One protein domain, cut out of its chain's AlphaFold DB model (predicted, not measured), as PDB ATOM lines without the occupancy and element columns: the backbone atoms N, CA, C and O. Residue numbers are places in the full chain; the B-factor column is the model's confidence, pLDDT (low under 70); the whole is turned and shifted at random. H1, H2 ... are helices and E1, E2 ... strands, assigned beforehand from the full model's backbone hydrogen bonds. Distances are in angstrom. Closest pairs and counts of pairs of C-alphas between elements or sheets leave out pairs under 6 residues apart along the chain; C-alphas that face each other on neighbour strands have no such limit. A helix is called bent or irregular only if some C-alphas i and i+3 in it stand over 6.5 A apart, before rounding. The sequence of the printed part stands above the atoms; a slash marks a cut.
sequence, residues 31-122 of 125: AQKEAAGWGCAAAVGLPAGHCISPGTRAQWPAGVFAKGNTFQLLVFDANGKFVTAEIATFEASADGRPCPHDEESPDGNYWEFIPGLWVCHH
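This is residues 31 to 122 of the 125 residues of an uncharacterized protein of Chloroflexi bacterium (UniProt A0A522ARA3). One strongly twisted antiparallel sheet runs through the domain from end to end, built of a long hairpin, E2 and E3, in the middle, a shorter hairpin, E4 and E5, at one end and the short strand E1 at the other. The short helices H1, H2 and H3 gather round the E1 end, H5 packs on the E4 and E5 hairpin, and a long loop, residues 97 to 109, leads from H5 to E4. The printed part has 92 residues, with five named helices and five named strands in the order H1 H2 E1 H3 H4 E2 E3 H5 E4 E5; the sheet's order is E1 E2 E3 E5 E4, and the class is mixed, helices and strands. It is compact, with a radius of gyration of the C-alphas of 12.8 A, and rounded, with spans of 35 by 28 by 25 A.

In the sheet, E2, residues 71 to 76, and E3, residues 82 to 89, are an antiparallel hairpin with 151 degrees between their directions; N 73 and O 86 are 2.8 A apart, within hydrogen-bond range. On the other side of E2 from E3 is the edge strand E1, residues 50 to 52, antiparallel to E2 at 146 degrees, with N 51 and O 74 at 2.9 A. E5, residues 117 to 121, is the other neighbour of E3, antiparallel at 126 degrees, with N 120 and O 87 at 2.7 A. The edge strand E4, residues 110 to 114, forms a hairpin with E5 at 144 degrees, with N 112 and O 119 at 2.8 A. From edge to edge the strands' lines turn by 108 degrees. H5, residues 92 to 96, is on the sheet at a height of 8.4 A, only just over E5, on which 3 of its C-alphas fall; its closest C-alphas to E5 are those of Ala 94 and Trp 118, 6.6 A apart. E3, H5 and E4 make a split strand-helix-strand unit, two strands of one sheet that are not neighbours, with a helix between them along the chain and E5 between them in the sheet; its crossover is right-handed. H2, residues 41 to 44, only grazes the sheet; the closest C-alphas of H2 and E1 are those of Ala 41 and His 50, 5.4 A. H3, residues 54 to 58, also only grazes it, and is close to but not clearly touching H2, with the C-alphas of Val 44 and Arg 57 7.4 A apart. H1, residues 31 to 35, is only just on the sheet, with 5 pairs of C-alphas within 10 A, and only grazes it. H4, residues 66 to 69, is not on it. Every O i to N i+4 pair is within hydrogen-bond range in H1 and H3; H5 has 0 of 1, and 0 of 2 O i to N i+3 pairs, while H2 and H4 are too short for an O i to N i+4 pair.

H1 begins at C-alpha 31, (197.606, 300.451, 178.877). E3 is the longest strand, 20.6 A, from C-alpha 82 at (198.266, 299.378, 189.327). E2 measures 16.4 A, E4 12.7 A, E5 12.5 A and E1 7.1 A. H1 and H2 measure 6.1 A each, H3 6.2 A and H4 5.6 A. H5, 9.1 A, is irregular, with C-alphas 92 and 95 7.3 A apart. E5 ends at C-alpha 121, (200.297, 286.468, 198.268).

The C-alphas farthest apart, those of Ala 35 and Gly 96, are 36.6 A from each other. The printed part has no cut. The link from H5 to E4, 13 residues, is long, and that from H3 to H4 is short. The mean pLDDT of the printed part is 81.3; residues 63 to 64, 66 to 68, 96 and 101 to 108 are under 70.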
ATOM      1  N   ALA A  31     197.439 300.064 180.274       91.56
ATOM      2  CA  ALA A  31     197.606 300.451 178.877       91.56
ATOM      3  C   ALA A  31     199.049 300.887 178.582       91.56
ATOM      4  O   ALA A  31     199.611 300.540 177.542       91.56
ATOM      5  N   GLN A  32     199.694 301.587 179.518       91.44
ATOM      6  CA  GLN A  32     201.113 301.921 179.406       91.44
ATOM      7  C   GLN A  32     202.008 300.676 179.409       91.44
ATOM      8  O   GLN A  32     202.983 300.625 178.657       91.44
ATOM      9  N   LYS A  33     201.692 299.652 180.216       92.12
ATOM     10  CA  LYS A  33     202.442 298.384 180.197       92.12
ATOM     11  C   LYS A  33     202.259 297.633 178.883       92.12
ATOM     12  O   LYS A  33     203.249 297.180 178.306       92.12
ATOM     13  N   GLU A  34     201.033 297.541 178.384       92.88
ATOM     14  CA  GLU A  34     200.736 296.930 177.083       92.88
ATOM     15  C   GLU A  34     201.497 297.635 175.953       92.88
ATOM     16  O   GLU A  34     202.167 296.978 175.154       92.88
ATOM     17  N   ALA A  35     201.491 298.972 175.939       92.44
ATOM     18  CA  ALA A  35     202.260 299.772 174.983       92.44
ATOM     19  C   ALA A  35     203.779 299.549 175.108       92.44
ATOM     20  O   ALA A  35     204.497 299.590 174.110       92.44
ATOM     21  N   ALA A  36     204.269 299.251 176.315       91.50
ATOM     22  CA  ALA A  36     205.656 298.863 176.575       91.50
ATOM     23  C   ALA A  36     205.962 297.384 176.242       91.50
ATOM     24  O   ALA A  36     207.052 296.894 176.541       91.50
ATOM     25  N   GLY A  37     205.021 296.658 175.629       92.56
ATOM     26  CA  GLY A  37     205.211 295.294 175.132       92.56
ATOM     27  C   GLY A  37     204.907 294.184 176.139       92.56
ATOM     28  O   GLY A  37     205.156 293.010 175.833       92.56
ATOM     29  N   TRP A  38     204.367 294.523 177.314       93.50
ATOM     30  CA  TRP A  38     203.920 293.532 178.293       93.50
ATOM     31  C   TRP A  38     202.792 292.671 177.714       93.50
ATOM     32  O   TRP A  38     202.018 293.110 176.864       93.50
ATOM     33  N   GLY A  39     202.725 291.413 178.146       93.50
ATOM     34  CA  GLY A  39     201.630 290.517 177.786       93.50
ATOM     35  C   GLY A  39     200.540 290.596 178.839       93.50
ATOM     36  O   GLY A  39     200.809 290.230 179.975       93.50
ATOM     37  N   CYS A  40     199.342 291.056 178.479       93.12
ATOM     38  CA  CYS A  40     198.263 291.276 179.442       93.12
ATOM     39  C   CYS A  40     196.996 290.486 179.107       93.12
ATOM     40  O   CYS A  40     196.666 290.267 177.937       93.12
ATOM     41  N   ALA A  41     196.279 290.088 180.158       88.44
ATOM     42  CA  ALA A  41     194.968 289.454 180.113       88.44
ATOM     43  C   ALA A  41     194.882 288.309 179.081       88.44
ATOM     44  O   ALA A  41     195.807 287.504 178.920       88.44
ATOM     45  N   ALA A  42     193.767 288.240 178.350       84.88
ATOM     46  CA  ALA A  42     193.483 287.173 177.400       84.88
ATOM     47  C   ALA A  42     194.519 287.055 176.267       84.88
ATOM     48  O   ALA A  42     194.660 285.970 175.706       84.88
ATOM     49  N   ALA A  43     195.289 288.109 175.958       85.81
ATOM     50  CA  ALA A  43     196.325 288.057 174.920       85.81
ATOM     51  C   ALA A  43     197.450 287.057 175.243       85.81
ATOM     52  O   ALA A  43     198.158 286.607 174.344       85.81
ATOM     53  N   VAL A  44     197.603 286.702 176.520       85.50
ATOM     54  CA  VAL A  44     198.526 285.668 177.009       85.50
ATOM     55  C   VAL A  44     197.808 284.602 177.847       85.50
ATOM     56  O   VAL A  44     198.452 283.826 178.541       85.50
ATOM     57  N   GLY A  45     196.474 284.528 177.786       84.56
ATOM     58  CA  GLY A  45     195.695 283.549 178.555       84.56
ATOM     59  C   GLY A  45     195.674 283.796 180.069       84.56
ATOM     60  O   GLY A  45     195.481 282.853 180.828       84.56
ATOM     61  N   LEU A  46     195.877 285.042 180.507       84.81
ATOM     62  CA  LEU A  46     195.759 285.459 181.907       84.81
ATOM     63  C   LEU A  46     194.368 286.049 182.208       84.81
ATOM     64  O   LEU A  46     193.693 286.529 181.288       84.81
ATOM     65  N   PRO A  47     193.943 286.078 183.485       86.00
ATOM     66  CA  PRO A  47     192.758 286.826 183.900       86.00
ATOM     67  C   PRO A  47     192.858 288.321 183.553       86.00
ATOM     68  O   PRO A  47     193.947 288.876 183.390       86.00
ATOM     69  N   ALA A  48     191.711 288.999 183.450       89.62
ATOM     70  CA  ALA A  48     191.682 290.449 183.248       89.62
ATOM     71  C   ALA A  48     192.461 291.180 184.357       89.62
ATOM     72  O   ALA A  48     192.506 290.710 185.494       89.62
ATOM     73  N   GLY A  49     193.097 292.305 184.022       90.62
ATOM     74  CA  GLY A  49     193.897 293.076 184.977       90.62
ATOM     75  C   GLY A  49     195.279 292.492 185.280       90.62
ATOM     76  O   GLY A  49     195.956 293.011 186.150       90.62
ATOM     77  N   HIS A  50     195.729 291.434 184.601       91.12
ATOM     78  CA  HIS A  50     197.023 290.807 184.882       91.12
ATOM     79  C   HIS A  50     197.987 290.958 183.711       91.12
ATOM     80  O   HIS A  50     197.615 290.693 182.567       91.12
ATOM     81  N   CYS A  51     199.236 291.322 183.995       92.19
ATOM     82  CA  CYS A  51     200.287 291.458 182.992       92.19
ATOM     83  C   CYS A  51     201.576 290.747 183.395       92.19
ATOM     84  O   CYS A  51     201.996 290.805 184.545       92.19
ATOM     85  N   ILE A  52     202.261 290.173 182.410       91.44
ATOM     86  CA  ILE A  52     203.601 289.597 182.536       91.44
ATOM     87  C   ILE A  52     204.612 290.387 181.709       91.44
ATOM     88  O   ILE A  52     204.283 290.958 180.660       91.44
ATOM     89  N   SER A  53     205.856 290.411 182.185       90.56
ATOM     90  CA  SER A  53     206.927 291.176 181.545       90.56
ATOM     91  C   SER A  53     207.158 290.727 180.094       90.56
ATOM     92  O   SER A  53     206.893 289.568 179.765       90.56
ATOM     93  N   PRO A  54     207.706 291.583 179.212       90.50
ATOM     94  CA  PRO A  54     208.046 291.181 177.846       90.50
ATOM     95  C   PRO A  54     208.968 289.952 177.786       90.50
ATOM     96  O   PRO A  54     208.795 289.094 176.920       90.50
ATOM     97  N   GLY A  55     209.909 289.830 178.730       87.94
ATOM     98  CA  GLY A  55     210.793 288.667 178.839       87.94
ATOM     99  C   GLY A  55     210.035 287.389 179.197       87.94
ATOM    100  O   GLY A  55     210.200 286.369 178.532       87.94
ATOM    101  N   THR A  56     209.135 287.466 180.183       87.88
ATOM    102  CA  THR A  56     208.235 286.362 180.557       87.88
ATOM    103  C   THR A  56     207.328 285.976 179.388       87.88
ATOM    104  O   THR A  56     207.208 284.801 179.060       87.88
ATOM    105  N   ARG A  57     206.731 286.964 178.707       89.38
ATOM    106  CA  ARG A  57     205.862 286.772 177.538       89.38
ATOM    107  C   ARG A  57     206.576 286.034 176.408       89.38
ATOM    108  O   ARG A  57     205.976 285.160 175.793       89.38
ATOM    109  N   ALA A  58     207.842 286.358 176.139       88.44
ATOM    110  CA  ALA A  58     208.635 285.692 175.102       88.44
ATOM    111  C   ALA A  58     208.866 284.195 175.382       88.44
ATOM    112  O   ALA A  58     209.187 283.436 174.471       88.44
ATOM    113  N   GLN A  59     208.699 283.779 176.635       84.56
ATOM    114  CA  GLN A  59     208.906 282.418 177.118       84.56
ATOM    115  C   GLN A  59     207.580 281.738 177.501       84.56
ATOM    116  O   GLN A  59     207.572 280.618 177.992       84.56
ATOM    117  N   TRP A  60     206.438 282.387 177.288       82.31
ATOM    118  CA  TRP A  60     205.152 281.928 177.799       82.31
ATOM    119  C   TRP A  60     204.484 280.851 176.922       82.31
ATOM    120  O   TRP A  60     204.550 280.949 175.696       82.31
ATOM    121  N   PRO A  61     203.759 279.867 177.499       74.00
ATOM    122  CA  PRO A  61     203.715 279.499 178.922       74.00
ATOM    123  C   PRO A  61     204.778 278.455 179.310       74.00
ATOM    124  O   PRO A  61     204.941 278.155 180.486       74.00
ATOM    125  N   ALA A  62     205.468 277.863 178.330       73.44
ATOM    126  CA  ALA A  62     206.262 276.642 178.497       73.44
ATOM    127  C   ALA A  62     207.759 276.873 178.781       73.44
ATOM    128  O   ALA A  62     208.539 275.922 178.828       73.44
ATOM    129  N   GLY A  63     208.187 278.125 178.884       67.94
ATOM    130  CA  GLY A  63     209.583 278.490 179.050       67.94
ATOM    131  C   GLY A  63     210.065 278.392 180.492       67.94
ATOM    132  O   GLY A  63     209.296 278.394 181.449       67.94
ATOM    133  N   VAL A  64     211.385 278.297 180.630       63.25
ATOM    134  CA  VAL A  64     212.064 278.221 181.924       63.25
ATOM    135  C   VAL A  64     212.191 279.631 182.491       63.25
ATOM    136  O   VAL A  64     212.993 280.425 182.000       63.25
ATOM    137  N   PHE A  65     211.417 279.941 183.528       73.00
ATOM    138  CA  PHE A  65     211.540 281.213 184.233       73.00
ATOM    139  C   PHE A  65     212.707 281.155 185.238       73.00
ATOM    140  O   PHE A  65     212.938 280.146 185.906       73.00
ATOM    141  N   ALA A  66     213.489 282.231 185.342       60.25
ATOM    142  CA  ALA A  66     214.611 282.295 186.283       60.25
ATOM    143  C   ALA A  66     214.133 282.231 187.755       60.25
ATOM    144  O   ALA A  66     212.978 282.513 188.049       60.25
ATOM    145  N   LYS A  67     215.027 281.866 188.693       62.19
ATOM    146  CA  LYS A  67     214.745 281.697 190.140       62.19
ATOM    147  C   LYS A  67     213.527 280.798 190.428       62.19
ATOM    148  O   LYS A  67     212.428 281.255 190.734       62.19
ATOM    149  N   GLY A  68     213.757 279.485 190.374       66.00
ATOM    150  CA  GLY A  68     212.767 278.481 190.775       66.00
ATOM    151  C   GLY A  68     211.502 278.500 189.921       66.00
ATOM    152  O   GLY A  68     210.423 278.350 190.481       66.00
ATOM    153  N   ASN A  69     211.624 278.753 188.611       80.19
ATOM    154  CA  ASN A  69     210.509 278.757 187.658       80.19
ATOM    155  C   ASN A  69     209.342 279.657 188.089       80.19
ATOM    156  O   ASN A  69     208.172 279.292 187.964       80.19
ATOM    157  N   THR A  70     209.676 280.832 188.620       82.94
ATOM    158  CA  THR A  70     208.705 281.849 189.024       82.94
ATOM    159  C   THR A  70     208.786 283.068 188.117       82.94
ATOM    160  O   THR A  70     209.819 283.339 187.508       82.94
ATOM    161  N   PHE A  71     207.691 283.807 188.000       84.25
ATOM    162  CA  PHE A  71     207.628 285.039 187.226       84.25
ATOM    163  C   PHE A  71     206.772 286.078 187.941       84.25
ATOM    164  O   PHE A  71     205.901 285.740 188.737       84.25
ATOM    165  N   GLN A  72     207.023 287.349 187.646       86.19
ATOM    166  CA  GLN A  72     206.248 288.452 188.201       86.19
ATOM    167  C   GLN A  72     204.967 288.671 187.383       86.19
ATOM    168  O   GLN A  72     205.036 288.799 186.154       86.19
ATOM    169  N   LEU A  73     203.825 288.764 188.063       87.44
ATOM    170  CA  LEU A  73     202.605 289.373 187.541       87.44
ATOM    171  C   LEU A  73     202.471 290.787 188.089       87.44
ATOM    172  O   LEU A  73     202.693 291.034 189.267       87.44
ATOM    173  N   LEU A  74     202.046 291.709 187.238       90.44
ATOM    174  CA  LEU A  74     201.491 292.982 187.675       90.44
ATOM    175  C   LEU A  74     199.972 292.886 187.637       90.44
ATOM    176  O   LEU A  74     199.415 292.463 186.622       90.44
ATOM    177  N   VAL A  75     199.333 293.301 188.726       88.69
ATOM    178  CA  VAL A  75     197.883 293.298 188.903       88.69
ATOM    179  C   VAL A  75     197.367 294.729 188.834       88.69
ATOM    180  O   VAL A  75     197.902 295.642 189.471       88.69
ATOM    181  N   PHE A  76     196.310 294.915 188.061       91.38
ATOM    182  CA  PHE A  76     195.630 296.172 187.808       91.38
ATOM    183  C   PHE A  76     194.152 296.037 188.166       91.38
ATOM    184  O   PHE A  76     193.553 294.972 188.008       91.38
ATOM    185  N   ASP A  77     193.554 297.124 188.645       92.50
ATOM    186  CA  ASP A  77     192.119 297.181 188.897       92.50
ATOM    187  C   ASP A  77     191.323 297.295 187.582       92.50
ATOM    188  O   ASP A  77     191.874 297.388 186.484       92.50
ATOM    189  N   ALA A  78     189.993 297.320 187.685       92.38
ATOM    190  CA  ALA A  78     189.112 297.438 186.521       92.38
ATOM    191  C   ALA A  78     189.283 298.752 185.728       92.38
ATOM    192  O   ALA A  78     188.855 298.824 184.578       92.38
ATOM    193  N   ASN A  79     189.901 299.779 186.320       92.25
ATOM    194  CA  ASN A  79     190.228 301.041 185.655       92.25
ATOM    195  C   ASN A  79     191.641 301.025 185.050       92.25
ATOM    196  O   ASN A  79     192.101 302.044 184.535       92.25
ATOM    197  N   GLY A  80     192.345 299.892 185.128       91.56
ATOM    198  CA  GLY A  80     193.718 299.738 184.670       91.56
ATOM    199  C   GLY A  80     194.749 300.350 185.616       91.56
ATOM    200  O   GLY A  80     195.908 300.466 185.232       91.56
ATOM    201  N   LYS A  81     194.381 300.753 186.837       92.56
ATOM    202  CA  LYS A  81     195.333 301.305 187.805       92.56
ATOM    203  C   LYS A  81     196.105 300.175 188.477       92.56
ATOM    204  O   LYS A  81     195.512 299.184 188.888       92.56
ATOM    205  N   PHE A  82     197.419 300.343 188.623       88.38
ATOM    206  CA  PHE A  82     198.266 299.378 189.327       88.38
ATOM    207  C   PHE A  82     197.790 299.164 190.773       88.38
ATOM    208  O   PHE A  82     197.575 300.133 191.507       88.38
ATOM    209  N   VAL A  83     197.642 297.897 191.157       88.50
ATOM    210  CA  VAL A  83     197.231 297.454 192.495       88.50
ATOM    211  C   VAL A  83     198.424 296.870 193.233       88.50
ATOM    212  O   VAL A  83     198.762 297.346 194.313       88.50
ATOM    213  N   THR A  84     199.059 295.852 192.652       85.31
ATOM    214  CA  THR A  84     200.170 295.131 193.276       85.31
ATOM    215  C   THR A  84     201.006 294.384 192.236       85.31
ATOM    216  O   THR A  84     200.596 294.225 191.083       85.31
ATOM    217  N   ALA A  85     202.183 293.925 192.646       85.88
ATOM    218  CA  ALA A  85     202.964 292.939 191.921       85.88
ATOM    219  C   ALA A  85     202.980 291.636 192.723       85.88
ATOM    220  O   ALA A  85     203.164 291.652 193.935       85.88
ATOM    221  N   GLU A  86     202.800 290.515 192.039       84.44
ATOM    222  CA  GLU A  86     202.754 289.184 192.635       84.44
ATOM    223  C   GLU A  86     203.801 288.295 191.973       84.44
ATOM    224  O   GLU A  86     204.196 288.509 190.823       84.44
ATOM    225  N   ILE A  87     204.246 287.267 192.687       85.94
ATOM    226  CA  ILE A  87     205.098 286.220 192.125       85.94
ATOM    227  C   ILE A  87     204.234 285.001 191.857       85.94
ATOM    228  O   ILE A  87     203.509 284.565 192.739       85.94
ATOM    229  N   ALA A  88     204.334 284.408 190.673       86.62
ATOM    230  CA  ALA A  88     203.583 283.210 190.338       86.62
ATOM    231  C   ALA A  88     204.435 282.129 189.686       86.62
ATOM    232  O   ALA A  88     205.558 282.362 189.236       86.62
ATOM    233  N   THR A  89     203.891 280.918 189.643       85.06
ATOM    234  CA  THR A  89     204.515 279.754 189.024       85.06
ATOM    235  C   THR A  89     203.473 278.742 188.564       85.06
ATOM    236  O   THR A  89     202.411 278.590 189.165       85.06
ATOM    237  N   PHE A  90     203.797 278.013 187.499       81.75
ATOM    238  CA  PHE A  90     203.017 276.860 187.041       81.75
ATOM    239  C   PHE A  90     203.432 275.550 187.715       81.75
ATOM    240  O   PHE A  90     202.834 274.505 187.461       81.75
ATOM    241  N   GLU A  91     204.474 275.572 188.547       83.56
ATOM    242  CA  GLU A  91     204.953 274.364 189.199       83.56
ATOM    243  C   GLU A  91     203.955 273.852 190.233       83.56
ATOM    244  O   GLU A  91     203.637 274.535 191.202       83.56
ATOM    245  N   ALA A  92     203.533 272.597 190.082       80.12
ATOM    246  CA  ALA A  92     202.673 271.936 191.058       80.12
ATOM    247  C   ALA A  92     203.321 271.822 192.453       80.12
ATOM    248  O   ALA A  92     202.610 271.738 193.444       80.12
ATOM    249  N   SER A  93     204.656 271.854 192.537       80.44
ATOM    250  CA  SER A  93     205.421 271.813 193.791       80.44
ATOM    251  C   SER A  93     205.463 273.143 194.552       80.44
ATOM    252  O   SER A  93     206.202 273.248 195.531       80.44
ATOM    253  N   ALA A  94     204.740 274.174 194.106       81.62
ATOM    254  CA  ALA A  94     204.736 275.476 194.766       81.62
ATOM    255  C   ALA A  94     204.227 275.406 196.216       81.62
ATOM    256  O   ALA A  94     204.861 275.991 197.086       81.62
ATOM    257  N   ASP A  95     203.172 274.632 196.499       72.06
ATOM    258  CA  ASP A  95     202.520 274.584 197.824       72.06
ATOM    259  C   ASP A  95     203.439 274.155 198.986       72.06
ATOM    260  O   ASP A  95     203.175 274.472 200.146       72.06
ATOM    261  N   GLY A  96     204.544 273.476 198.668       68.75
ATOM    262  CA  GLY A  96     205.477 272.906 199.631       68.75
ATOM    263  C   GLY A  96     206.779 273.687 199.783       68.75
ATOM    264  O   GLY A  96     207.635 273.279 200.570       68.75
ATOM    265  N   ARG A  97     206.968 274.786 199.040       74.94
ATOM    266  CA  ARG A  97     208.173 275.624 199.128       74.94
ATOM    267  C   ARG A  97     207.839 277.045 199.581       74.94
ATOM    268  O   ARG A  97     206.773 277.551 199.247       74.94
ATOM    269  N   PRO A  98     208.752 277.737 200.281       77.75
ATOM    270  CA  PRO A  98     208.584 279.157 200.556       77.75
ATOM    271  C   PRO A  98     208.404 279.953 199.261       77.75
ATOM    272  O   PRO A  98     209.023 279.636 198.237       77.75
ATOM    273  N   CYS A  99     207.585 281.000 199.310       78.19
ATOM    274  CA  CYS A  99     207.574 281.990 198.244       78.19
ATOM    275  C   CYS A  99     208.984 282.569 198.031       78.19
ATOM    276  O   CYS A  99     209.706 282.771 199.013       78.19
ATOM    277  N   PRO A 100     209.392 282.876 196.785       73.06
ATOM    278  CA  PRO A 100     210.627 283.600 196.542       73.06
ATOM    279  C   PRO A 100     210.551 284.941 197.265       73.06
ATOM    280  O   PRO A 100     209.595 285.688 197.081       73.06
ATOM    281  N   HIS A 101     211.539 285.220 198.110       61.03
ATOM    282  CA  HIS A 101     211.617 286.494 198.809       61.03
ATOM    283  C   HIS A 101     211.830 287.623 197.793       61.03
ATOM    284  O   HIS A 101     212.816 287.607 197.050       61.03
ATOM    285  N   ASP A 102     210.907 288.581 197.771       55.09
ATOM    286  CA  ASP A 102     211.201 289.942 197.338       55.09
ATOM    287  C   ASP A 102     211.974 290.619 198.481       55.09
ATOM    288  O   ASP A 102     211.554 290.539 199.637       55.09
ATOM    289  N   GLU A 103     213.130 291.220 198.192       52.47
ATOM    290  CA  GLU A 103     213.982 291.856 199.214       52.47
ATOM    291  C   GLU A 103     213.295 293.076 199.856       52.47
ATOM    292  O   GLU A 103     213.706 293.515 200.930       52.47
ATOM    293  N   GLU A 104     212.224 293.587 199.238       45.16
ATOM    294  CA  GLU A 104     211.472 294.757 199.698       45.16
ATOM    295  C   GLU A 104     210.166 294.423 200.441       45.16
ATOM    296  O   GLU A 104     209.499 295.345 200.913       45.16
ATOM    297  N   SER A 105     209.789 293.145 200.592       42.06
ATOM    298  CA  SER A 105     208.532 292.797 201.268       42.06
ATOM    299  C   SER A 105     208.729 292.336 202.714       42.06
ATOM    300  O   SER A 105     209.370 291.305 202.941       42.06
ATOM    301  N   PRO A 106     208.119 293.013 203.701       46.06
ATOM    302  CA  PRO A 106     207.944 292.442 205.024       46.06
ATOM    303  C   PRO A 106     206.874 291.323 204.928       46.06
ATOM    304  O   PRO A 106     205.864 291.477 204.249       46.06
ATOM    305  N   ASP A 107     207.115 290.187 205.592       54.53
ATOM    306  CA  ASP A 107     206.089 289.276 206.151       54.53
ATOM    307  C   ASP A 107     205.519 288.089 205.336       54.53
ATOM    308  O   ASP A 107     205.248 288.144 204.145       54.53
ATOM    309  N   GLY A 108     205.261 286.986 206.065       56.72
ATOM    310  CA  GLY A 108     204.008 286.205 206.033       56.72
ATOM    311  C   GLY A 108     203.550 285.470 204.765       56.72
ATOM    312  O   GLY A 108     202.471 284.874 204.805       56.72
ATOM    313  N   ASN A 109     204.318 285.502 203.682       74.69
ATOM    314  CA  ASN A 109     203.903 285.032 202.359       74.69
ATOM    315  C   ASN A 109     203.399 283.579 202.302       74.69
ATOM    316  O   ASN A 109     203.922 282.690 202.981       74.69
ATOM    317  N   TYR A 110     202.401 283.326 201.452       82.12
ATOM    318  CA  TYR A 110     201.862 281.990 201.183       82.12
ATOM    319  C   TYR A 110     201.503 281.812 199.707       82.12
ATOM    320  O   TYR A 110     201.198 282.777 199.008       82.12
ATOM    321  N   TRP A 111     201.529 280.563 199.245       85.38
ATOM    322  CA  TRP A 111     201.046 280.198 197.920       85.38
ATOM    323  C   TRP A 111     199.543 279.941 197.952       85.38
ATOM    324  O   TRP A 111     199.062 279.136 198.749       85.38
ATOM    325  N   GLU A 112     198.818 280.577 197.044       86.19
ATOM    326  CA  GLU A 112     197.429 280.274 196.733       86.19
ATOM    327  C   GLU A 112     197.353 279.642 195.345       86.19
ATOM    328  O   GLU A 112     197.995 280.102 194.398       86.19
ATOM    329  N   PHE A 113     196.574 278.568 195.219       83.38
ATOM    330  CA  PHE A 113     196.248 278.028 193.909       83.38
ATOM    331  C   PHE A 113     195.022 278.740 193.362       83.38
ATOM    332  O   PHE A 113     193.915 278.580 193.878       83.38
ATOM    333  N   ILE A 114     195.209 279.438 192.252       79.81
ATOM    334  CA  ILE A 114     194.120 279.850 191.376       79.81
ATOM    335  C   ILE A 114     194.087 278.898 190.171       79.81
ATOM    336  O   ILE A 114     195.092 278.251 189.880       79.81
ATOM    337  N   PRO A 115     192.957 278.741 189.457       79.12
ATOM    338  CA  PRO A 115     192.837 277.738 188.397       79.12
ATOM    339  C   PRO A 115     193.995 277.751 187.382       79.12
ATOM    340  O   PRO A 115     194.055 278.593 186.491       79.12
ATOM    341  N   GLY A 116     194.901 276.775 187.517       76.44
ATOM    342  CA  GLY A 116     196.053 276.576 186.636       76.44
ATOM    343  C   GLY A 116     197.320 277.359 186.997       76.44
ATOM    344  O   GLY A 116     198.276 277.276 186.233       76.44
ATOM    345  N   LEU A 117     197.365 278.090 188.117       84.56
ATOM    346  CA  LEU A 117     198.515 278.910 188.507       84.56
ATOM    347  C   LEU A 117     198.646 279.011 190.033       84.56
ATOM    348  O   LEU A 117     197.663 279.222 190.735       84.56
ATOM    349  N   TRP A 118     199.869 278.915 190.545       87.06
ATOM    350  CA  TRP A 118     200.169 279.252 191.933       87.06
ATOM    351  C   TRP A 118     200.638 280.692 192.018       87.06
ATOM    352  O   TRP A 118     201.576 281.068 191.316       87.06
ATOM    353  N   VAL A 119     200.009 281.480 192.881       88.19
ATOM    354  CA  VAL A 119     200.329 282.888 193.107       88.19
ATOM    355  C   VAL A 119     200.757 283.064 194.552       88.19
ATOM    356  O   VAL A 119     200.162 282.506 195.471       88.19
ATOM    357  N   CYS A 120     201.851 283.781 194.751       86.06
ATOM    358  CA  CYS A 120     202.338 284.126 196.064       86.06
ATOM    359  C   CYS A 120     201.667 285.417 196.521       86.06
ATOM    360  O   CYS A 120     201.857 286.467 195.904       86.06
ATOM    361  N   HIS A 121     200.936 285.330 197.627       81.44
ATOM    362  CA  HIS A 121     200.297 286.468 198.268       81.44
ATOM    363  C   HIS A 121     201.008 286.826 199.561       81.44
ATOM    364  O   HIS A 121     201.555 285.970 200.263       81.44
ATOM    365  N   HIS A 122     200.935 288.107 199.898       74.12
ATOM    366  CA  HIS A 122     201.341 288.601 201.201       74.12
ATOM    367  C   HIS A 122     200.147 288.467 202.144       74.12
ATOM    368  O   HIS A 122     199.001 288.707 201.749       74.12
TER     369      HIS A 122